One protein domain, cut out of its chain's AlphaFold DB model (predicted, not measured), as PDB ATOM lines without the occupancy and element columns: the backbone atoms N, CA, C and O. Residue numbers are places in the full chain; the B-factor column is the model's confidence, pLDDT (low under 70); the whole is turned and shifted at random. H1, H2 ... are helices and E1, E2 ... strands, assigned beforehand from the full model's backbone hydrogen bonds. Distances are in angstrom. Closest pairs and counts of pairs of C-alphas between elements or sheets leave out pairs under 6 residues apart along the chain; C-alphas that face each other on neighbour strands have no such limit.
ATOM      1  N   TRP A   3     -36.940  44.890  12.028       97.19
ATOM      2  CA  TRP A   3     -37.349  44.337  13.318       97.19
ATOM      3  C   TRP A   3     -38.644  45.002  13.755       97.19
ATOM      4  O   TRP A   3     -38.715  46.227  13.798       97.19
ATOM      5  N   ILE A   4     -39.656  44.203  14.083       97.00
ATOM      6  CA  ILE A   4     -41.006  44.660  14.407       97.00
ATOM      7  C   ILE A   4     -41.431  44.110  15.765       97.00
ATOM      8  O   ILE A   4     -41.296  42.914  16.040       97.00
ATOM      9  N   VAL A   5     -42.004  44.981  16.591       96.06
ATOM     10  CA  VAL A   5     -42.674  44.618  17.842       96.06
ATOM     11  C   VAL A   5     -44.096  45.172  17.824       96.06
ATOM     12  O   VAL A   5     -44.292  46.363  17.578       96.06
ATOM     13  N   GLY A   6     -45.091  44.320  18.075       94.62
ATOM     14  CA  GLY A   6     -46.482  44.760  18.234       94.62
ATOM     15  C   GLY A   6     -46.614  45.729  19.410       94.62
ATOM     16  O   GLY A   6     -46.003  45.513  20.459       94.62
ATOM     17  N   ALA A   7     -47.389  46.807  19.256       92.12
ATOM     18  CA  ALA A   7     -47.560  47.790  20.333       92.12
ATOM     19  C   ALA A   7     -48.229  47.193  21.589       92.12
ATOM     20  O   ALA A   7     -48.044  47.707  22.684       92.12
ATOM     21  N   ASP A   8     -48.957  46.088  21.434       87.25
ATOM     22  CA  ASP A   8     -49.571  45.299  22.506       87.25
ATOM     23  C   ASP A   8     -48.571  44.432  23.296       87.25
ATOM     24  O   ASP A   8     -48.820  44.092  24.455       87.25
ATOM     25  N   ILE A   9     -47.420  44.105  22.703       87.88
ATOM     26  CA  ILE A   9     -46.307  43.433  23.388       87.88
ATOM     27  C   ILE A   9     -45.442  44.430  24.158       87.88
ATOM     28  O   ILE A   9     -44.867  44.082  25.192       87.88
ATOM     29  N   ASP A  10     -45.318  45.652  23.651       82.75
ATOM     30  CA  ASP A  10     -44.508  46.696  24.259       82.75
ATOM     31  C   ASP A  10     -45.241  47.386  25.419       82.75
ATOM     32  O   ASP A  10     -45.973  48.356  25.240       82.75
ATOM     33  N   LYS A  11     -45.037  46.890  26.642       81.56
ATOM     34  CA  LYS A  11     -45.816  47.345  27.804       81.56
ATOM     35  C   LYS A  11     -45.413  48.719  28.318       81.56
ATOM     36  O   LYS A  11     -46.226  49.397  28.943       81.56
ATOM     37  N   ASN A  12     -44.147  49.102  28.155       89.12
ATOM     38  CA  ASN A  12     -43.620  50.363  28.668       89.12
ATOM     39  C   ASN A  12     -42.281  50.748  28.014       89.12
ATOM     40  O   ASN A  12     -41.597  49.945  27.386       89.12
ATOM     41  N   VAL A  13     -41.869  52.001  28.230       91.19
ATOM     42  CA  VAL A  13     -40.637  52.572  27.659       91.19
ATOM     43  C   VAL A  13     -39.368  51.826  28.099       91.19
ATOM     44  O   VAL A  13     -38.407  51.779  27.331       91.19
ATOM     45  N   ALA A  14     -39.331  51.255  29.307       93.06
ATOM     46  CA  ALA A  14     -38.162  50.520  29.789       93.06
ATOM     47  C   ALA A  14     -37.996  49.189  29.040       93.06
ATOM     48  O   ALA A  14     -36.920  48.948  28.494       93.06
ATOM     49  N   GLU A  15     -39.066  48.397  28.910       92.69
ATOM     50  CA  GLU A  15     -39.069  47.171  28.096       92.69
ATOM     51  C   GLU A  15     -38.705  47.479  26.637       92.69
ATOM     52  O   GLU A  15     -37.871  46.790  26.047       92.69
ATOM     53  N   ARG A  16     -39.232  48.572  26.068       93.50
ATOM     54  CA  ARG A  16     -38.894  49.015  24.707       93.50
ATOM     55  C   ARG A  16     -37.404  49.281  24.513       93.50
ATOM     56  O   ARG A  16     -36.818  48.884  23.501       93.50
ATOM     57  N   ARG A  17     -36.787  49.989  25.463       95.50
ATOM     58  CA  ARG A  17     -35.343  50.278  25.451       95.50
ATOM     59  C   ARG A  17     -34.535  48.996  25.580       95.50
ATOM     60  O   ARG A  17     -33.565  48.818  24.851       95.50
ATOM     61  N   ALA A  18     -34.970  48.101  26.456       95.88
ATOM     62  CA  ALA A  18     -34.321  46.825  26.697       95.88
ATOM     63  C   ALA A  18     -34.384  45.903  25.459       95.88
ATOM     64  O   ALA A  18     -33.378  45.322  25.057       95.88
ATOM     65  N   ARG A  19     -35.522  45.881  24.751       95.75
ATOM     66  CA  ARG A  19     -35.662  45.216  23.443       95.75
ATOM     67  C   ARG A  19     -34.759  45.826  22.373       95.75
ATOM     68  O   ARG A  19     -34.145  45.084  21.614       95.75
ATOM     69  N   LEU A  20     -34.644  47.156  22.317       96.75
ATOM     70  CA  LEU A  20     -33.713  47.801  21.385       96.75
ATOM     71  C   LEU A  20     -32.275  47.362  21.671       96.75
ATOM     72  O   LEU A  20     -31.545  47.035  20.744       96.75
ATOM     73  N   GLN A  21     -31.889  47.321  22.950       97.31
ATOM     74  CA  GLN A  21     -30.561  46.888  23.372       97.31
ATOM     75  C   GLN A  21     -30.289  45.428  22.987       97.31
ATOM     76  O   GLN A  21     -29.240  45.138  22.419       97.31
ATOM     77  N   TYR A  22     -31.261  44.536  23.188       96.88
ATOM     78  CA  TYR A  22     -31.191  43.159  22.700       96.88
ATOM     79  C   TYR A  22     -30.916  43.102  21.188       96.88
ATOM     80  O   TYR A  22     -30.025  42.376  20.754       96.88
ATOM     81  N   ILE A  23     -31.632  43.893  20.378       96.88
ATOM     82  CA  ILE A  23     -31.438  43.901  18.917       96.88
ATOM     83  C   ILE A  23     -30.042  44.420  18.561       96.88
ATOM     84  O   ILE A  23     -29.387  43.837  17.699       96.88
ATOM     85  N   LYS A  24     -29.555  45.469  19.237       96.69
ATOM     86  CA  LYS A  24     -28.188  45.990  19.043       96.69
ATOM     87  C   LYS A  24     -27.134  44.917  19.296       96.69
ATOM     88  O   LYS A  24     -26.170  44.815  18.548       96.69
ATOM     89  N   GLU A  25     -27.323  44.111  20.333       95.88
ATOM     90  CA  GLU A  25     -26.391  43.042  20.701       95.88
ATOM     91  C   GLU A  25     -26.470  41.839  19.759       95.88
ATOM     92  O   GLU A  25     -25.444  41.235  19.466       95.88
ATOM     93  N   VAL A  26     -27.662  41.500  19.266       95.50
ATOM     94  CA  VAL A  26     -27.854  40.374  18.340       95.50
ATOM     95  C   VAL A  26     -27.424  40.712  16.911       95.50
ATOM     96  O   VAL A  26     -26.890  39.854  16.220       95.50
ATOM     97  N   SER A  27     -27.669  41.941  16.453       94.12
ATOM     98  CA  SER A  27     -27.339  42.379  15.086       94.12
ATOM     99  C   SER A  27     -25.956  43.019  14.954       94.12
ATOM    100  O   SER A  27     -25.458  43.175  13.844       94.12
ATOM    101  N   GLY A  28     -25.359  43.461  16.065       93.12
ATOM    102  CA  GLY A  28     -24.136  44.266  16.075       93.12
ATOM    103  C   GLY A  28     -24.330  45.741  15.686       93.12
ATOM    104  O   GLY A  28     -23.395  46.532  15.832       93.12
ATOM    105  N   ASP A  29     -25.521  46.155  15.234       94.44
ATOM    106  CA  ASP A  29     -25.793  47.540  14.836       94.44
ATOM    107  C   ASP A  29     -26.177  48.407  16.043       94.44
ATOM    108  O   ASP A  29     -27.279  48.321  16.586       94.44
ATOM    109  N   LYS A  30     -25.268  49.294  16.455       92.94
ATOM    110  CA  LYS A  30     -25.448  50.170  17.624       92.94
ATOM    111  C   LYS A  30     -26.318  51.400  17.345       92.94
ATOM    112  O   LYS A  30     -26.789  52.029  18.303       92.94
ATOM    113  N   TYR A  31     -26.547  51.741  16.075       91.88
ATOM    114  CA  TYR A  31     -27.131  53.015  15.635       91.88
ATOM    115  C   TYR A  31     -28.596  52.900  15.193       91.88
ATOM    116  O   TYR A  31     -29.079  53.701  14.395       91.88
ATOM    117  N   ILE A  32     -29.317  51.929  15.748       96.25
ATOM    118  CA  ILE A  32     -30.753  51.752  15.526       96.25
ATOM    119  C   ILE A  32     -31.605  52.504  16.556       96.25
ATOM    120  O   ILE A  32     -31.228  52.653  17.726       96.25
ATOM    121  N   SER A  33     -32.791  52.926  16.121       96.38
ATOM    122  CA  SER A  33     -33.832  53.558  16.936       96.38
ATOM    123  C   SER A  33     -35.211  53.033  16.555       96.38
ATOM    124  O   SER A  33     -35.442  52.656  15.408       96.38
ATOM    125  N   TRP A  34     -36.138  53.042  17.513       96.69
ATOM    126  CA  TRP A  34     -37.535  52.709  17.251       96.69
ATOM    127  C   TRP A  34     -38.258  53.834  16.517       96.69
ATOM    128  O   TRP A  34     -38.169  54.999  16.899       96.69
ATOM    129  N   GLU A  35     -39.079  53.451  15.551       95.62
ATOM    130  CA  GLU A  35     -40.102  54.279  14.930       95.62
ATOM    131  C   GLU A  35     -41.473  53.676  15.238       95.62
ATOM    132  O   GLU A  35     -41.693  52.483  15.014       95.62
ATOM    133  N   LYS A  36     -42.414  54.489  15.730       95.50
ATOM    134  CA  LYS A  36     -43.816  54.067  15.825       95.50
ATOM    135  C   LYS A  36     -44.435  54.105  14.427       95.50
ATOM    136  O   LYS A  36     -44.239  55.073  13.691       95.50
ATOM    137  N   LYS A  37     -45.183  53.067  14.068       95.31
ATOM    138  CA  LYS A  37     -45.876  52.941  12.786       95.31
ATOM    139  C   LYS A  37     -47.324  52.529  13.005       95.31
ATOM    140  O   LYS A  37     -47.672  51.908  14.009       95.31
ATOM    141  N   LEU A  38     -48.142  52.878  12.021       94.12
ATOM    142  CA  LEU A  38     -49.522  52.446  11.894       94.12
ATOM    143  C   LEU A  38     -49.615  51.581  10.636       94.12
ATOM    144  O   LEU A  38     -49.217  52.015   9.555       94.12
ATOM    145  N   GLY A  39     -50.073  50.345  10.795       90.31
ATOM    146  CA  GLY A  39     -50.350  49.421   9.704       90.31
ATOM    147  C   GLY A  39     -51.841  49.380   9.402       90.31
ATOM    148  O   GLY A  39     -52.667  49.549  10.299       90.31
ATOM    149  N   LEU A  40     -52.176  49.131   8.139       89.56
ATOM    150  CA  LEU A  40     -53.528  48.815   7.696       89.56
ATOM    151  C   LEU A  40     -53.499  47.424   7.065       89.56
ATOM    152  O   LEU A  40     -52.697  47.173   6.170       89.56
ATOM    153  N   SER A  41     -54.357  46.537   7.556       86.38
ATOM    154  CA  SER A  41     -54.542  45.179   7.033       86.38
ATOM    155  C   SER A  41     -56.006  44.936   6.696       86.38
ATOM    156  O   SER A  41     -56.875  45.748   7.037       86.38
ATOM    157  N   SER A  42     -56.297  43.770   6.125       81.50
ATOM    158  CA  SER A  42     -57.667  43.270   5.972       81.50
ATOM    159  C   SER A  42     -58.459  43.243   7.293       81.50
ATOM    160  O   SER A  42     -59.688  43.305   7.284       81.50
ATOM    161  N   LYS A  43     -57.765  43.201   8.441       78.62
ATOM    162  CA  LYS A  43     -58.345  43.173   9.794       78.62
ATOM    163  C   LYS A  43     -58.433  44.541  10.472       78.62
ATOM    164  O   LYS A  43     -58.813  44.614  11.639       78.62
ATOM    165  N   GLY A  44     -58.104  45.612   9.754       86.12
ATOM    166  CA  GLY A  44     -58.163  46.985  10.245       86.12
ATOM    167  C   GLY A  44     -56.801  47.572  10.609       86.12
ATOM    168  O   GLY A  44     -55.747  47.073  10.198       86.12
ATOM    169  N   LEU A  45     -56.856  48.689  11.338       91.56
ATOM    170  CA  LEU A  45     -55.694  49.457  11.778       91.56
ATOM    171  C   LEU A  45     -55.037  48.814  13.000       91.56
ATOM    172  O   LEU A  45     -55.718  48.384  13.928       91.56
ATOM    173  N   PHE A  46     -53.707  48.804  13.021       92.56
ATOM    174  CA  PHE A  46     -52.929  48.312  14.153       92.56
ATOM    175  C   PHE A  46     -51.618  49.085  14.298       92.56
ATOM    176  O   PHE A  46     -51.034  49.552  13.321       92.56
ATOM    177  N   GLU A  47     -51.142  49.216  15.531       94.69
ATOM    178  CA  GLU A  47     -49.905  49.927  15.839       94.69
ATOM    179  C   GLU A  47     -48.752  48.953  16.092       94.69
ATOM    180  O   GLU A  47     -48.918  47.894  16.703       94.69
ATOM    181  N   TYR A  48     -47.558  49.334  15.652       95.50
ATOM    182  CA  TYR A  48     -46.335  48.590  15.921       95.50
ATOM    183  C   TYR A  48     -45.132  49.524  16.007       95.50
ATOM    184  O   TYR A  48     -45.163  50.675  15.562       95.50
ATOM    185  N   TYR A  49     -44.054  49.018  16.587       95.81
ATOM    186  CA  TYR A  49     -42.749  49.658  16.584       95.81
ATOM    187  C   TYR A  49     -41.838  48.926  15.611       95.81
ATOM    188  O   TYR A  49     -41.810  47.696  15.602       95.81
ATOM    189  N   GLN A  50     -41.088  49.678  14.810       96.12
ATOM    190  CA  GLN A  50     -40.073  49.122  13.923       96.12
ATOM    191  C   GLN A  50     -38.702  49.744  14.158       96.12
ATOM    192  O   GLN A  50     -38.600  50.930  14.472       96.12
ATOM    193  N   CYS A  51     -37.647  48.971  13.953       96.75
ATOM    194  CA  CYS A  51     -36.309  49.499  13.717       96.75
ATOM    195  C   CYS A  51     -35.646  48.720  12.581       96.75
ATOM    196  O   CYS A  51     -36.012  47.576  12.303       96.75
ATOM    197  N   ILE A  52     -34.680  49.340  11.910       96.38
ATOM    198  CA  ILE A  52     -34.007  48.753  10.751       96.38
ATOM    199  C   ILE A  52     -32.509  48.729  11.023       96.38
ATOM    200  O   ILE A  52     -31.913  49.770  11.289       96.38
ATOM    201  N   THR A  53     -31.916  47.541  10.954       95.88
ATOM    202  CA  THR A  53     -30.469  47.325  11.076       95.88
ATOM    203  C   THR A  53     -29.785  47.443   9.714       95.88
ATOM    204  O   THR A  53     -30.345  47.044   8.685       95.88
ATOM    205  N   ARG A  54     -28.555  47.965   9.701       92.75
ATOM    206  CA  ARG A  54     -27.700  48.157   8.512       92.75
ATOM    207  C   ARG A  54     -26.775  46.964   8.254       92.75
ATOM    208  O   ARG A  54     -25.609  47.127   7.921       92.75
ATOM    209  N   ASP A  55     -27.311  45.762   8.410       88.00
ATOM    210  CA  ASP A  55     -26.607  44.486   8.226       88.00
ATOM    211  C   ASP A  55     -26.707  43.929   6.791       88.00
ATOM    212  O   ASP A  55     -26.133  42.889   6.487       88.00
ATOM    213  N   GLY A  56     -27.448  44.594   5.896       89.50
ATOM    214  CA  GLY A  56     -27.683  44.123   4.523       89.50
ATOM    215  C   GLY A  56     -28.609  42.903   4.419       89.50
ATOM    216  O   GLY A  56     -28.842  42.398   3.323       89.50
ATOM    217  N   ILE A  57     -29.172  42.435   5.537       93.12
ATOM    218  CA  ILE A  57     -30.015  41.241   5.579       93.12
ATOM    219  C   ILE A  57     -31.436  41.597   5.123       93.12
ATOM    220  O   ILE A  57     -32.132  42.403   5.753       93.12
ATOM    221  N   ASN A  58     -31.877  40.957   4.036       93.25
ATOM    222  CA  ASN A  58     -33.225  41.093   3.482       93.25
ATOM    223  C   ASN A  58     -34.210  40.120   4.152       93.25
ATOM    224  O   ASN A  58     -34.579  39.084   3.596       93.25
ATOM    225  N   GLY A  59     -34.626  40.457   5.367       95.56
ATOM    226  CA  GLY A  59     -35.653  39.724   6.093       95.56
ATOM    227  C   GLY A  59     -36.314  40.579   7.165       95.56
ATOM    228  O   GLY A  59     -35.898  41.717   7.415       95.56
ATOM    229  N   THR A  60     -37.328  39.999   7.805       97.12
ATOM    230  CA  THR A  60     -38.103  40.660   8.859       97.12
ATOM    231  C   THR A  60     -38.209  39.773  10.092       97.12
ATOM    232  O   THR A  60     -38.590  38.614   9.989       97.12
ATOM    233  N   TYR A  61     -37.923  40.311  11.276       97.44
ATOM    234  CA  TYR A  61     -38.167  39.648  12.558       97.44
ATOM    235  C   TYR A  61     -39.330  40.302  13.277       97.44
ATOM    236  O   TYR A  61     -39.330  41.511  13.491       97.44
ATOM    237  N   ILE A  62     -40.311  39.502  13.673       97.31
ATOM    238  CA  ILE A  62     -41.568  39.969  14.245       97.31
ATOM    239  C   ILE A  62     -41.748  39.352  15.625       97.31
ATOM    240  O   ILE A  62     -41.744  38.132  15.765       97.31
ATOM    241  N   THR A  63     -41.972  40.185  16.640       96.19
ATOM    242  CA  THR A  63     -42.505  39.757  17.941       96.19
ATOM    243  C   THR A  63     -43.843  40.439  18.183       96.19
ATOM    244  O   THR A  63     -43.901  41.634  18.458       96.19
ATOM    245  N   ALA A  64     -44.932  39.691  18.061       94.62
ATOM    246  CA  ALA A  64     -46.285  40.209  18.241       94.62
ATOM    247  C   ALA A  64     -47.244  39.074  18.615       94.62
ATOM    248  O   ALA A  64     -46.905  37.894  18.472       94.62
ATOM    249  N   HIS A  65     -48.461  39.405  19.045       92.12
ATOM    250  CA  HIS A  65     -49.523  38.407  19.117       92.12
ATOM    251  C   HIS A  65     -49.855  37.850  17.725       92.12
ATOM    252  O   HIS A  65     -49.685  38.514  16.704       92.12
ATOM    253  N   ASN A  66     -50.332  36.608  17.681       90.25
ATOM    254  CA  ASN A  66     -50.521  35.860  16.441       90.25
ATOM    255  C   ASN A  66     -51.449  36.564  15.432       90.25
ATOM    256  O   ASN A  66     -51.176  36.545  14.236       90.25
ATOM    257  N   TYR A  67     -52.506  37.231  15.902       88.50
ATOM    258  CA  TYR A  67     -53.412  38.001  15.049       88.50
ATOM    259  C   TYR A  67     -52.738  39.238  14.434       88.50
ATOM    260  O   TYR A  67     -53.028  39.559  13.284       88.50
ATOM    261  N   ILE A  68     -51.805  39.881  15.152       92.44
ATOM    262  CA  ILE A  68     -50.980  40.975  14.617       92.44
ATOM    263  C   ILE A  68     -49.949  40.436  13.624       92.44
ATOM    264  O   ILE A  68     -49.732  41.061  12.595       92.44
ATOM    265  N   VAL A  69     -49.339  39.271  13.876       93.62
ATOM    266  CA  VAL A  69     -48.389  38.660  12.924       93.62
ATOM    267  C   VAL A  69     -49.056  38.381  11.577       93.62
ATOM    268  O   VAL A  69     -48.469  38.690  10.546       93.62
ATOM    269  N   VAL A  70     -50.292  37.869  11.576       92.19
ATOM    270  CA  VAL A  70     -51.068  37.677  10.336       92.19
ATOM    271  C   VAL A  70     -51.222  38.990   9.570       92.19
ATOM    272  O   VAL A  70     -50.919  39.031   8.382       92.19
ATOM    273  N   ALA A  71     -51.622  40.062  10.259       92.69
ATOM    274  CA  ALA A  71     -51.778  41.385   9.658       92.69
ATOM    275  C   ALA A  71     -50.443  41.966   9.151       92.69
ATOM    276  O   ALA A  71     -50.384  42.543   8.069       92.69
ATOM    277  N   LEU A  72     -49.352  41.785   9.900       93.81
ATOM    278  CA  LEU A  72     -48.015  42.232   9.508       93.81
ATOM    279  C   LEU A  72     -47.514  41.515   8.253       93.81
ATOM    280  O   LEU A  72     -46.915  42.158   7.399       93.81
ATOM    281  N   CYS A  73     -47.782  40.216   8.110       92.31
ATOM    282  CA  CYS A  73     -47.396  39.447   6.927       92.31
ATOM    283  C   CYS A  73     -48.202  39.799   5.662       92.31
ATOM    284  O   CYS A  73     -47.860  39.316   4.586       92.31
ATOM    285  N   GLU A  74     -49.252  40.624   5.754       89.62
ATOM    286  CA  GLU A  74     -49.917  41.229   4.585       89.62
ATOM    287  C   GLU A  74     -49.191  42.495   4.098       89.62
ATOM    288  O   GLU A  74     -49.394  42.931   2.965       89.62
ATOM    289  N   LEU A  75     -48.340  43.106   4.934       89.19
ATOM    290  CA  LEU A  75     -47.655  44.340   4.570       89.19
ATOM    291  C   LEU A  75     -46.553  44.067   3.534       89.19
ATOM    292  O   LEU A  75     -45.734  43.165   3.741       89.19
ATOM    293  N   PRO A  76     -46.429  44.896   2.477       84.62
ATOM    294  CA  PRO A  76     -45.394  44.720   1.457       84.62
ATOM    295  C   PRO A  76     -43.968  44.655   2.020       84.62
ATOM    296  O   PRO A  76     -43.174  43.831   1.578       84.62
ATOM    297  N   CYS A  77     -43.656  45.460   3.044       82.69
ATOM    298  CA  CYS A  77     -42.336  45.473   3.687       82.69
ATOM    299  C   CYS A  77     -41.974  44.162   4.407       82.69
ATOM    300  O   CYS A  77     -40.805  43.938   4.709       82.69
ATOM    301  N   VAL A  78     -42.958  43.305   4.689       89.44
ATOM    302  CA  VAL A  78     -42.764  41.986   5.300       89.44
ATOM    303  C   VAL A  78     -42.837  40.899   4.234       89.44
ATOM    304  O   VAL A  78     -41.927  40.078   4.133       89.44
ATOM    305  N   ALA A  79     -43.888  40.915   3.412       83.38
ATOM    306  CA  ALA A  79     -44.172  39.869   2.432       83.38
ATOM    307  C   ALA A  79     -43.129  39.774   1.302       83.38
ATOM    308  O   ALA A  79     -42.944  38.702   0.732       83.38
ATOM    309  N   GLN A  80     -42.433  40.872   0.986       84.56
ATOM    310  CA  GLN A  80     -41.395  40.898  -0.055       84.56
ATOM    311  C   GLN A  80     -40.006  40.460   0.443       84.56
ATOM    312  O   GLN A  80     -39.098  40.281  -0.369       84.56
ATOM    313  N   GLY A  81     -39.816  40.280   1.755       87.12
ATOM    314  CA  GLY A  81     -38.544  39.817   2.313       87.12
ATOM    315  C   GLY A  81     -38.187  38.394   1.862       87.12
ATOM    316  O   GLY A  81     -39.064  37.595   1.531       87.12
ATOM    317  N   VAL A  82     -36.893  38.046   1.874       93.62
ATOM    318  CA  VAL A  82     -36.438  36.670   1.559       93.62
ATOM    319  C   VAL A  82     -36.856  35.697   2.661       93.62
ATOM    320  O   VAL A  82     -37.137  34.526   2.401       93.62
ATOM    321  N   PHE A  83     -36.921  36.172   3.903       95.69
ATOM    322  CA  PHE A  83     -37.416  35.382   5.017       95.69
ATOM    323  C   PHE A  83     -38.088  36.239   6.090       95.69
ATOM    324  O   PHE A  83     -37.776  37.419   6.263       95.69
ATOM    325  N   VAL A  84     -38.973  35.605   6.856       97.12
ATOM    326  CA  VAL A  84     -39.585  36.168   8.060       97.12
ATOM    327  C   VAL A  84     -39.280  35.270   9.251       97.12
ATOM    328  O   VAL A  84     -39.339  34.044   9.154       97.12
ATOM    329  N   VAL A  85     -38.969  35.884  10.386       97.69
ATOM    330  CA  VAL A  85     -38.878  35.230  11.689       97.69
ATOM    331  C   VAL A  85     -40.096  35.644  12.507       97.69
ATOM    332  O   VAL A  85     -40.255  36.818  12.833       97.69
ATOM    333  N   ALA A  86     -40.965  34.694  12.837       96.81
ATOM    334  CA  ALA A  86     -42.184  34.926  13.601       96.81
ATOM    335  C   ALA A  86     -42.019  34.427  15.044       96.81
ATOM    336  O   ALA A  86     -42.177  33.241  15.343       96.81
ATOM    337  N   ASN A  87     -41.723  35.346  15.961       96.38
ATOM    338  CA  ASN A  87     -41.702  35.090  17.397       96.38
ATOM    339  C   ASN A  87     -43.098  35.305  17.999       96.38
ATOM    340  O   ASN A  87     -43.396  36.352  18.575       96.38
ATOM    341  N   THR A  88     -43.969  34.311  17.825       94.19
ATOM    342  CA  THR A  88     -45.363  34.348  18.288       94.19
ATOM    343  C   THR A  88     -45.880  32.952  18.663       94.19
ATOM    344  O   THR A  88     -45.245  31.942  18.345       94.19
ATOM    345  N   CYS A  89     -47.020  32.892  19.354       87.50
ATOM    346  CA  CYS A  89     -47.688  31.640  19.714       87.50
ATOM    347  C   CYS A  89     -48.417  31.023  18.513       87.50
ATOM    348  O   CYS A  89     -49.122  31.720  17.776       87.50
ATOM    349  N   LYS A  90     -48.392  29.693  18.415       82.31
ATOM    350  CA  LYS A  90     -49.170  28.915  17.446       82.31
ATOM    351  C   LYS A  90     -50.506  28.458  18.052       82.31
ATOM    352  O   LYS A  90     -50.803  27.275  18.146       82.31
ATOM    353  N   LEU A  91     -51.353  29.415  18.442       75.00
ATOM    354  CA  LEU A  91     -52.666  29.100  19.040       75.00
ATOM    355  C   LEU A  91     -53.695  28.574  18.027       75.00
ATOM    356  O   LEU A  91     -54.678  27.945  18.407       75.00
ATOM    357  N   VAL A  92     -53.502  28.877  16.742       78.56
ATOM    358  CA  VAL A  92     -54.398  28.457  15.660       78.56
ATOM    359  C   VAL A  92     -53.733  27.323  14.890       78.56
ATOM    360  O   VAL A  92     -52.564  27.425  14.511       78.56
ATOM    361  N   VAL A  93     -54.494  26.259  14.629       79.31
ATOM    362  CA  VAL A  93     -54.026  25.087  13.879       79.31
ATOM    363  C   VAL A  93     -53.474  25.507  12.509       79.31
ATOM    364  O   VAL A  93     -54.121  26.252  11.756       79.31
ATOM    365  N   ASP A  94     -52.261  25.025  12.222       85.12
ATOM    366  CA  ASP A  94     -51.482  25.283  11.001       85.12
ATOM    367  C   ASP A  94     -51.266  26.773  10.676       85.12
ATOM    368  O   ASP A  94     -51.111  27.147   9.512       85.12
ATOM    369  N   LEU A  95     -51.266  27.651  11.686       89.50
ATOM    370  CA  LEU A  95     -51.048  29.084  11.470       89.50
ATOM    371  C   LEU A  95     -49.725  29.380  10.752       89.50
ATOM    372  O   LEU A  95     -49.687  30.200   9.844       89.50
ATOM    373  N   ASP A  96     -48.652  28.711  11.150       92.25
ATOM    374  CA  ASP A  96     -47.328  28.819  10.539       92.25
ATOM    375  C   ASP A  96     -47.340  28.463   9.044       92.25
ATOM    376  O   ASP A  96     -46.846  29.236   8.227       92.25
ATOM    377  N   LYS A  97     -47.965  27.345   8.661       94.00
ATOM    378  CA  LYS A  97     -48.090  26.942   7.251       94.00
ATOM    379  C   LYS A  97     -48.939  27.928   6.455       94.00
ATOM    380  O   LYS A  97     -48.551  28.303   5.355       94.00
ATOM    381  N   LYS A  98     -50.059  28.395   7.022       92.31
ATOM    382  CA  LYS A  98     -50.926  29.408   6.393       92.31
ATOM    383  C   LYS A  98     -50.184  30.725   6.168       92.31
ATOM    384  O   LYS A  98     -50.296  31.306   5.093       92.31
ATOM    385  N   LEU A  99     -49.396  31.169   7.149       92.56
ATOM    386  CA  LEU A  99     -48.547  32.354   7.024       92.56
ATOM    387  C   LEU A  99     -47.508  32.180   5.914       92.56
ATOM    388  O   LEU A  99     -47.342  33.083   5.098       92.56
ATOM    389  N   LEU A 100     -46.840  31.024   5.852       94.25
ATOM    390  CA  LEU A 100     -45.860  30.748   4.802       94.25
ATOM    391  C   LEU A 100     -46.511  30.735   3.410       94.25
ATOM    392  O   LEU A 100     -46.002  31.391   2.509       94.25
ATOM    393  N   GLN A 101     -47.656  30.069   3.246       93.44
ATOM    394  CA  GLN A 101     -48.408  30.063   1.984       93.44
ATOM    395  C   GLN A 101     -48.839  31.474   1.562       93.44
ATOM    396  O   GLN A 101     -48.689  31.847   0.399       93.44
ATOM    397  N   GLN A 102     -49.325  32.283   2.509       90.50
ATOM    398  CA  GLN A 102     -49.670  33.681   2.255       90.50
ATOM    399  C   GLN A 102     -48.447  34.465   1.776       90.50
ATOM    400  O   GLN A 102     -48.513  35.118   0.739       90.50
ATOM    401  N   MET A 103     -47.315  34.377   2.477       91.50
ATOM    402  CA  MET A 103     -46.076  35.039   2.057       91.50
ATOM    403  C   MET A 103     -45.615  34.567   0.671       91.50
ATOM    404  O   MET A 103     -45.227  35.385  -0.160       91.50
ATOM    405  N   GLN A 104     -45.715  33.265   0.391       93.31
ATOM    406  CA  GLN A 104     -45.329  32.671  -0.888       93.31
ATOM    407  C   GLN A 104     -46.210  33.116  -2.059       93.31
ATOM    408  O   GLN A 104     -45.739  33.130  -3.194       93.31
ATOM    409  N   SER A 105     -47.446  33.551  -1.799       91.12
ATOM    410  CA  SER A 105     -48.288  34.175  -2.831       91.12
ATOM    411  C   SER A 105     -47.747  35.528  -3.318       91.12
ATOM    412  O   SER A 105     -48.012  35.914  -4.454       91.12
ATOM    413  N   PHE A 106     -46.942  36.221  -2.501       88.56
ATOM    414  CA  PHE A 106     -46.271  37.475  -2.865       88.56
ATOM    415  C   PHE A 106     -44.826  37.252  -3.326       88.56
ATOM    416  O   PHE A 106     -44.378  37.872  -4.288       88.56
ATOM    417  N   ASN A 107     -44.091  36.369  -2.646       89.62
ATOM    418  CA  ASN A 107     -42.722  35.989  -2.977       89.62
ATOM    419  C   ASN A 107     -42.574  34.465  -2.875       89.62
ATOM    420  O   ASN A 107     -42.359  33.933  -1.787       89.62
ATOM    421  N   GLY A 108     -42.606  33.762  -4.010       90.38
ATOM    422  CA  GLY A 108     -42.548  32.293  -4.051       90.38
ATOM    423  C   GLY A 108     -41.289  31.664  -3.432       90.38
ATOM    424  O   GLY A 108     -41.286  30.476  -3.131       90.38
ATOM    425  N   SER A 109     -40.232  32.450  -3.203       91.50
ATOM    426  CA  SER A 109     -38.999  32.003  -2.536       91.50
ATOM    427  C   SER A 109     -38.957  32.290  -1.030       91.50
ATOM    428  O   SER A 109     -37.977  31.936  -0.367       91.50
ATOM    429  N   ALA A 110     -40.000  32.924  -0.483       93.44
ATOM    430  CA  ALA A 110     -40.041  33.345   0.908       93.44
ATOM    431  C   ALA A 110     -39.911  32.155   1.868       93.44
ATOM    432  O   ALA A 110     -40.510  31.092   1.678       93.44
ATOM    433  N   GLN A 111     -39.132  32.357   2.929       96.50
ATOM    434  CA  GLN A 111     -38.959  31.394   4.015       96.50
ATOM    435  C   GLN A 111     -39.590  31.917   5.304       96.50
ATOM    436  O   GLN A 111     -39.541  33.111   5.592       96.50
ATOM    437  N   LEU A 112     -40.127  31.014   6.122       96.69
ATOM    438  CA  LEU A 112     -40.636  31.341   7.448       96.69
ATOM    439  C   LEU A 112     -39.885  30.533   8.507       96.69
ATOM    440  O   LEU A 112     -39.762  29.313   8.404       96.69
ATOM    441  N   TYR A 113     -39.404  31.231   9.531       97.50
ATOM    442  CA  TYR A 113     -38.794  30.669  10.729       97.50
ATOM    443  C   TYR A 113     -39.691  31.003  11.918       97.50
ATOM    444  O   TYR A 113     -39.900  32.171  12.237       97.50
ATOM    445  N   TYR A 114     -40.254  29.994  12.562       96.44
ATOM    446  CA  TYR A 114     -41.235  30.163  13.628       96.44
ATOM    447  C   TYR A 114     -40.607  29.918  14.996       96.44
ATOM    448  O   TYR A 114     -39.687  29.109  15.135       96.44
ATOM    449  N   ALA A 115     -41.065  30.629  16.027       96.44
ATOM    450  CA  ALA A 115     -40.555  30.398  17.375       96.44
ATOM    451  C   ALA A 115     -40.809  28.957  17.819       96.44
ATOM    452  O   ALA A 115     -41.881  28.405  17.568       96.44
ATOM    453  N   LYS A 116     -39.847  28.388  18.549       94.50
ATOM    454  CA  LYS A 116     -40.019  27.109  19.233       94.50
ATOM    455  C   LYS A 116     -41.208  27.207  20.181       94.50
ATOM    456  O   LYS A 116     -41.252  28.106  21.024       94.50
ATOM    457  N   GLN A 117     -42.153  26.291  20.015       92.56
ATOM    458  CA  GLN A 117     -43.349  26.218  20.843       92.56
ATOM    459  C   GLN A 117     -43.126  25.257  22.016       92.56
ATOM    460  O   GLN A 117     -42.385  24.277  21.910       92.56
ATOM    461  N   GLU A 118     -43.770  25.542  23.138       88.12
ATOM    462  CA  GLU A 118     -43.946  24.628  24.260       88.12
ATOM    463  C   GLU A 118     -45.445  24.354  24.405       88.12
ATOM    464  O   GLU A 118     -46.276  25.227  24.142       88.12
ATOM    465  N   ARG A 119     -45.790  23.128  24.800       86.56
ATOM    466  CA  ARG A 119     -47.180  22.743  25.012       86.56
ATOM    467  C   ARG A 119     -47.645  23.232  26.377       86.56
ATOM    468  O   ARG A 119     -47.052  22.876  27.394       86.56
ATOM    469  N   GLU A 120     -48.715  24.011  26.392       82.81
ATOM    470  CA  GLU A 120     -49.341  24.527  27.606       82.81
ATOM    471  C   GLU A 120     -50.801  24.095  27.699       82.81
ATOM    472  O   GLU A 120     -51.508  24.031  26.696       82.81
ATOM    473  N   VAL A 121     -51.271  23.837  28.921       83.12
ATOM    474  CA  VAL A 121     -52.689  23.593  29.196       83.12
ATOM    475  C   VAL A 121     -53.297  24.865  29.772       83.12
ATOM    476  O   VAL A 121     -52.990  25.251  30.898       83.12
ATOM    477  N   ILE A 122     -54.181  25.514  29.014       77.94
ATOM    478  CA  ILE A 122     -54.900  26.720  29.442       77.94
ATOM    479  C   ILE A 122     -56.388  26.380  29.499       77.94
ATOM    480  O   ILE A 122     -56.980  25.979  28.499       77.94
ATOM    481  N   ALA A 123     -56.998  26.515  30.681       80.56
ATOM    482  CA  ALA A 123     -58.410  26.186  30.906       80.56
ATOM    483  C   ALA A 123     -58.809  24.779  30.390       80.56
ATOM    484  O   ALA A 123     -59.864  24.600  29.785       80.56
ATOM    485  N   GLY A 124     -57.937  23.782  30.595       83.88
ATOM    486  CA  GLY A 124     -58.181  22.385  30.209       83.88
ATOM    487  C   GLY A 124     -57.985  22.061  28.724       83.88
ATOM    488  O   GLY A 124     -58.298  20.950  28.309       83.88
ATOM    489  N   ARG A 125     -57.471  22.997  27.916       80.94
ATOM    490  CA  ARG A 125     -57.140  22.777  26.498       80.94
ATOM    491  C   ARG A 125     -55.641  22.919  26.265       80.94
ATOM    492  O   ARG A 125     -55.020  23.807  26.844       80.94
ATOM    493  N   GLU A 126     -55.086  22.053  25.422       84.00
ATOM    494  CA  GLU A 126     -53.684  22.115  25.002       84.00
ATOM    495  C   GLU A 126     -53.492  23.165  23.904       84.00
ATOM    496  O   GLU A 126     -54.247  23.208  22.932       84.00
ATOM    497  N   TYR A 127     -52.458  23.986  24.050       81.56
ATOM    498  CA  TYR A 127     -52.042  24.980  23.070       81.56
ATOM    499  C   TYR A 127     -50.533  24.928  22.876       81.56
ATOM    500  O   TYR A 127     -49.782  24.699  23.825       81.56
ATOM    501  N   ASP A 128     -50.098  25.218  21.655       83.81
ATOM    502  CA  ASP A 128     -48.698  25.487  21.356       83.81
ATOM    503  C   ASP A 128     -48.446  26.992  21.533       83.81
ATOM    504  O   ASP A 128     -49.045  27.834  20.849       83.81
ATOM    505  N   SER A 129     -47.585  27.348  22.487       83.69
ATOM    506  CA  SER A 129     -47.253  28.739  22.797       83.69
ATOM    507  C   SER A 129     -45.740  28.965  22.797       83.69
ATOM    508  O   SER A 129     -44.957  28.061  23.083       83.69
ATOM    509  N   ASN A 130     -45.285  30.186  22.506       85.38
ATOM    510  CA  ASN A 130     -43.867  30.545  22.602       85.38
ATOM    511  C   ASN A 130     -43.512  31.100  23.992       85.38
ATOM    512  O   ASN A 130     -42.848  32.135  24.078       85.38
ATOM    513  N   VAL A 131     -43.979  30.423  25.053       82.38
ATOM    514  CA  VAL A 131     -43.958  30.841  26.470       82.38
ATOM    515  C   VAL A 131     -42.920  31.913  26.779       82.38
ATOM    516  O   VAL A 131     -41.703  31.693  26.748       82.38
ATOM    517  N   ILE A 132     -43.434  33.086  27.129       86.06
ATOM    518  CA  ILE A 132     -42.628  34.249  27.458       86.06
ATOM    519  C   ILE A 132     -42.409  34.276  28.976       86.06
ATOM    520  O   ILE A 132     -43.356  34.394  29.755       86.06
ATOM    521  N   ARG A 133     -41.149  34.168  29.405       86.06
ATOM    522  CA  ARG A 133     -40.756  34.120  30.824       86.06
ATOM    523  C   ARG A 133     -39.751  35.215  31.147       86.06
ATOM    524  O   ARG A 133     -38.986  35.644  30.285       86.06
ATOM    525  N   ASP A 134     -39.748  35.644  32.401       87.25
ATOM    526  CA  ASP A 134     -38.720  36.541  32.925       87.25
ATOM    527  C   ASP A 134     -37.474  35.718  33.280       87.25
ATOM    528  O   ASP A 134     -37.336  35.204  34.387       87.25
ATOM    529  N   ILE A 135     -36.643  35.444  32.272       84.38
ATOM    530  CA  ILE A 135     -35.428  34.633  32.402       84.38
ATOM    531  C   ILE A 135     -34.262  35.420  31.817       84.38
ATOM    532  O   ILE A 135     -34.284  35.768  30.636       84.38
ATOM    533  N   GLY A 136     -33.215  35.603  32.622       82.88
ATOM    534  CA  GLY A 136     -32.026  36.381  32.277       82.88
ATOM    535  C   GLY A 136     -32.107  37.815  32.801       82.88
ATOM    536  O   GLY A 136     -32.895  38.114  33.688       82.88
ATOM    537  N   VAL A 137     -31.274  38.698  32.248       87.81
ATOM    538  CA  VAL A 137     -31.176  40.116  32.651       87.81
ATOM    539  C   VAL A 137     -31.564  41.059  31.507       87.81
ATOM    540  O   VAL A 137     -31.063  42.172  31.397       87.81
ATOM    541  N   PHE A 138     -32.462  40.602  30.630       90.56
ATOM    542  CA  PHE A 138     -32.814  41.300  29.392       90.56
ATOM    543  C   PHE A 138     -33.652  42.560  29.595       90.56
ATOM    544  O   PHE A 138     -33.799  43.311  28.643       90.56
ATOM    545  N   GLY A 139     -34.239  42.783  30.776       90.56
ATOM    546  CA  GLY A 139     -35.128  43.924  31.035       90.56
ATOM    547  C   GLY A 139     -36.514  43.817  30.380       90.56
ATOM    548  O   GLY A 139     -37.254  44.797  30.356       90.56
ATOM    549  N   PHE A 140     -36.862  42.646  29.844       91.81
ATOM    550  CA  PHE A 140     -38.195  42.273  29.371       91.81
ATOM    551  C   PHE A 140     -38.331  40.745  29.394       91.81
ATOM    552  O   PHE A 140     -37.335  40.016  29.372       91.81
ATOM    553  N   LYS A 141     -39.569  40.240  29.405       91.44
ATOM    554  CA  LYS A 141     -39.803  38.794  29.335       91.44
ATOM    555  C   LYS A 141     -39.485  38.264  27.933       91.44
ATOM    556  O   LYS A 141     -39.974  38.807  26.944       91.44
ATOM    557  N   THR A 142     -38.742  37.165  27.854       93.00
ATOM    558  CA  THR A 142     -38.261  36.575  26.595       93.00
ATOM    559  C   THR A 142     -38.916  35.232  26.294       93.00
ATOM    560  O   THR A 142     -39.232  34.452  27.203       93.00
ATOM    561  N   SER A 143     -39.064  34.914  25.011       94.25
ATOM    562  CA  SER A 143     -39.341  33.553  24.553       94.25
ATOM    563  C   SER A 143     -38.081  32.683  24.622       94.25
ATOM    564  O   SER A 143     -36.947  33.168  24.716       94.25
ATOM    565  N   LYS A 144     -38.257  31.360  24.561       94.75
ATOM    566  CA  LYS A 144     -37.132  30.418  24.440       94.75
ATOM    567  C   LYS A 144     -36.270  30.718  23.211       94.75
ATOM    568  O   LYS A 144     -35.045  30.700  23.319       94.75
ATOM    569  N   SER A 145     -36.897  31.024  22.077       97.00
ATOM    570  CA  SER A 145     -36.209  31.337  20.821       97.00
ATOM    571  C   SER A 145     -35.363  32.606  20.934       97.00
ATOM    572  O   SER A 145     -34.210  32.586  20.521       97.00
ATOM    573  N   GLU A 146     -35.868  33.673  21.570       96.75
ATOM    574  CA  GLU A 146     -35.085  34.898  21.828       96.75
ATOM    575  C   GLU A 146     -33.829  34.594  22.661       96.75
ATOM    576  O   GLU A 146     -32.722  35.004  22.316       96.75
ATOM    577  N   ARG A 147     -33.957  33.791  23.725       96.50
ATOM    578  CA  ARG A 147     -32.797  33.408  24.548       96.50
ATOM    579  C   ARG A 147     -31.771  32.581  23.773       96.50
ATOM    580  O   ARG A 147     -30.570  32.777  23.952       96.50
ATOM    581  N   ILE A 148     -32.225  31.651  22.929       97.25
ATOM    582  CA  ILE A 148     -31.331  30.831  22.101       97.25
ATOM    583  C   ILE A 148     -30.641  31.695  21.042       97.25
ATOM    584  O   ILE A 148     -29.431  31.553  20.867       97.25
ATOM    585  N   LEU A 149     -31.371  32.604  20.388       97.62
ATOM    586  CA  LEU A 149     -30.817  33.543  19.412       97.62
ATOM    587  C   LEU A 149     -29.717  34.385  20.059       97.62
ATOM    588  O   LEU A 149     -28.588  34.401  19.580       97.62
ATOM    589  N   TYR A 150     -30.009  34.978  21.214       97.00
ATOM    590  CA  TYR A 150     -29.043  35.777  21.956       97.00
ATOM    591  C   TYR A 150     -27.791  35.001  22.364       97.00
ATOM    592  O   TYR A 150     -26.670  35.491  22.233       97.00
ATOM    593  N   ARG A 151     -27.952  33.769  22.859       97.12
ATOM    594  CA  ARG A 151     -26.820  32.915  23.243       97.12
ATOM    595  C   ARG A 151     -25.919  32.573  22.050       97.12
ATOM    596  O   ARG A 151     -24.733  32.338  22.248       97.12
ATOM    597  N   ASN A 152     -26.474  32.544  20.843       97.81
ATOM    598  CA  ASN A 152     -25.766  32.212  19.609       97.81
ATOM    599  C   ASN A 152     -25.407  33.446  18.765       97.81
ATOM    600  O   ASN A 152     -24.978  33.275  17.633       97.81
ATOM    601  N   ARG A 153     -25.546  34.668  19.299       95.81
ATOM    602  CA  ARG A 153     -25.328  35.928  18.558       95.81
ATOM    603  C   ARG A 153     -23.916  36.125  17.994       95.81
ATOM    604  O   ARG A 153     -23.740  36.912  17.082       95.81
ATOM    605  N   GLU A 154     -22.923  35.421  18.538       95.69
ATOM    606  CA  GLU A 154     -21.534  35.442  18.047       95.69
ATOM    607  C   GLU A 154     -21.351  34.613  16.756       95.69
ATOM    608  O   GLU A 154     -20.285  34.630  16.147       95.69
ATOM    609  N   LYS A 155     -22.367  33.836  16.349       95.44
ATOM    610  CA  LYS A 155     -22.390  33.099  15.076       95.44
ATOM    611  C   LYS A 155     -22.896  33.995  13.944       95.44
ATOM    612  O   LYS A 155     -23.429  35.073  14.187       95.44
ATOM    613  N   ASP A 156     -22.803  33.500  12.707       94.38
ATOM    614  CA  ASP A 156     -23.535  34.106  11.594       94.38
ATOM    615  C   ASP A 156     -25.026  34.235  11.942       94.38
ATOM    616  O   ASP A 156     -25.627  33.326  12.526       94.38
ATOM    617  N   PHE A 157     -25.633  35.367  11.581       93.75
ATOM    618  CA  PHE A 157     -26.999  35.680  11.989       93.75
ATOM    619  C   PHE A 157     -27.998  34.619  11.510       93.75
ATOM    620  O   PHE A 157     -28.861  34.182  12.276       93.75
ATOM    621  N   MET A 158     -27.866  34.144  10.267       94.56
ATOM    622  CA  MET A 158     -28.762  33.115   9.738       94.56
ATOM    623  C   MET A 158     -28.507  31.750  10.370       94.56
ATOM    624  O   MET A 158     -29.456  30.983  10.558       94.56
ATOM    625  N   GLU A 159     -27.265  31.436  10.738       96.50
ATOM    626  CA  GLU A 159     -26.967  30.255  11.554       96.50
ATOM    627  C   GLU A 159     -27.649  30.346  12.928       96.50
ATOM    628  O   GLU A 159     -28.338  29.408  13.338       96.50
ATOM    629  N   ALA A 160     -27.545  31.488  13.610       97.31
ATOM    630  CA  ALA A 160     -28.181  31.709  14.907       97.31
ATOM    631  C   ALA A 160     -29.716  31.598  14.826       97.31
ATOM    632  O   ALA A 160     -30.330  30.962  15.687       97.31
ATOM    633  N   ILE A 161     -30.336  32.131  13.765       97.38
ATOM    634  CA  ILE A 161     -31.775  31.975  13.499       97.38
ATOM    635  C   ILE A 161     -32.154  30.506  13.307       97.38
ATOM    636  O   ILE A 161     -33.108  30.050  13.933       97.38
ATOM    637  N   ARG A 162     -31.404  29.740  12.506       97.31
ATOM    638  CA  ARG A 162     -31.681  28.308  12.268       97.31
ATOM    639  C   ARG A 162     -31.570  27.456  13.532       97.31
ATOM    640  O   ARG A 162     -32.250  26.441  13.645       97.31
ATOM    641  N   ILE A 163     -30.727  27.856  14.482       97.88
ATOM    642  CA  ILE A 163     -30.627  27.202  15.794       97.88
ATOM    643  C   ILE A 163     -31.826  27.588  16.678       97.88
ATOM    644  O   ILE A 163     -32.393  26.750  17.386       97.88
ATOM    645  N   ALA A 164     -32.205  28.867  16.660       97.81
ATOM    646  CA  ALA A 164     -33.186  29.440  17.574       97.81
ATOM    647  C   ALA A 164     -34.651  29.230  17.162       97.81
ATOM    648  O   ALA A 164     -35.509  29.162  18.042       97.81
ATOM    649  N   PHE A 165     -34.933  29.085  15.868       97.94
ATOM    650  CA  PHE A 165     -36.277  29.036  15.293       97.94
ATOM    651  C   PHE A 165     -36.440  27.823  14.379       97.94
ATOM    652  O   PHE A 165     -35.491  27.373  13.739       97.94
ATOM    653  N   ASP A 166     -37.661  27.306  14.302       96.75
ATOM    654  CA  ASP A 166     -37.989  26.153  13.474       96.75
ATOM    655  C   ASP A 166     -38.373  26.628  12.071       96.75
ATOM    656  O   ASP A 166     -39.257  27.471  11.900       96.75
ATOM    657  N   ARG A 167     -37.696  26.108  11.043       97.19
ATOM    658  CA  ARG A 167     -38.049  26.412   9.653       97.19
ATOM    659  C   ARG A 167     -39.380  25.743   9.314       97.19
ATOM    660  O   ARG A 167     -39.517  24.530   9.454       97.19
ATOM    661  N   VAL A 168     -40.328  26.529   8.818       95.75
ATOM    662  CA  VAL A 168     -41.634  26.035   8.375       95.75
ATOM    663  C   VAL A 168     -41.503  25.446   6.974       95.75
ATOM    664  O   VAL A 168     -40.833  26.012   6.107       95.75
ATOM    665  N   ILE A 169     -42.140  24.296   6.768       92.12
ATOM    666  CA  ILE A 169     -42.204  23.578   5.495       92.12
ATOM    667  C   ILE A 169     -43.685  23.285   5.222       92.12
ATOM    668  O   ILE A 169     -44.409  22.888   6.141       92.12
TER     669      ILE A 169
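This is residues 3 to 169 of the 170 residues of an uncharacterized protein of Lachnoclostridium sp. An138 (UniProt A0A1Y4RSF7). A strongly twisted sheet of seven strands is the core, with H2 and H4 packed side by side over one face; on the other side H1 and H6 graze it, and H5, which touches both of them, stands past the ends of E5 and E6. From the end of E6 a small hairpin arm, E7 and E8, leads away from this body, and a long loop, residues 130 to 143, runs from it to H5. The printed part has 167 residues with six named helices and nine named strands, in the order E1 H1 E2 E3 E4 H2 H3 E5 H4 E6 E7 E8 H5 H6 E9; the class is mixed, helices and strands. The large sheet is mixed, in the order E2 E3 E1 E4 E5 E6 E9. The whole is compact and rounded, with a radius of gyration of the C-alphas of 15.0 A and spans of 37 by 36 by 32 A.

Across the sheet run E2, residues 35 to 41, 18.8 A long; E3, residues 44 to 52, 24.2 A; E1, residues 3 to 6, with C-alpha 3 at (-37.349, 44.337, 13.318); E4, residues 59 to 63; E5, residues 83 to 87; E6, residues 111 to 115, 13.5 A; and E9, residues 165 to 167, with C-alpha 167 at (-38.049, 26.412, 9.653). E3 bends by 54 degrees at residue 49. The helices are H1, residues 13 to 27, 20.9 A; H2, residues 66 to 72; H3, residues 76 to 79; H4, residues 95 to 106, 17.3 A; H5, residues 144 to 151; and H6, residues 157 to 164. The second sheet is E7, residues 118 to 122, and E8, residues 125 to 129, with C-alpha 125 at (-57.140, 22.777, 26.498).

E4 and E5 are parallel at 11 degrees, with N 62 and O 85 2.8 A apart, within hydrogen-bond range. E5 and E6 are parallel, with N 86 and O 113 at 2.8 A, and E1 and E4 are parallel, with N 4 and O 61 at 2.8 A. E3 and E1 are antiparallel, with N 5 and O 49 at 2.9 A. E2 and E3 form a hairpin, with N 37 and O 48 at 2.8 A. Edge strand E9 is antiparallel to E6, with N 114 and O 166 at 2.8 A. E4, H2 H3, E5 and E5, H4, E6 are strand-helix-strand units, parallel neighbour strands joined through helices; E1, H1, E2 is a split one, with E3 between its strands. The three crossovers are right-handed. H2 and H4 are on one face of the sheet, two layers, and are close but not clearly touching, at a shallow tilt of 7 degrees. H4 has a height over the sheet of 9.5 A, and its closest C-alphas to E6 are Leu 100 and Leu 112, 5.9 A. H3 only grazes the sheet with residues 77 to 79. H5 and H6 form a helical hairpin, closest at the C-alphas of Ser 145 and Ala 164, 4.8 A. H1 touches H5 with residues 22 to 26 alone, closest at the C-alphas of Val 26 and Tyr 150, 6.0 A. E6 runs on into E7 at 57 degrees, and in the hairpin E7 and E8 N 120 and O 127 are 2.9 A apart. Every O i to N i+4 pair is within hydrogen-bond range in H1, H2, H5 and H6, and 7 of 8 in H4; H3 is too short for one.

The C-alphas farthest apart, those of Tyr 31 and Gly 124, are 46.0 A apart. The printed part has no cut. The link from E8 to H5, 14 residues, is long. The mean pLDDT of the printed part is 91.8, and no printed residue is under 70.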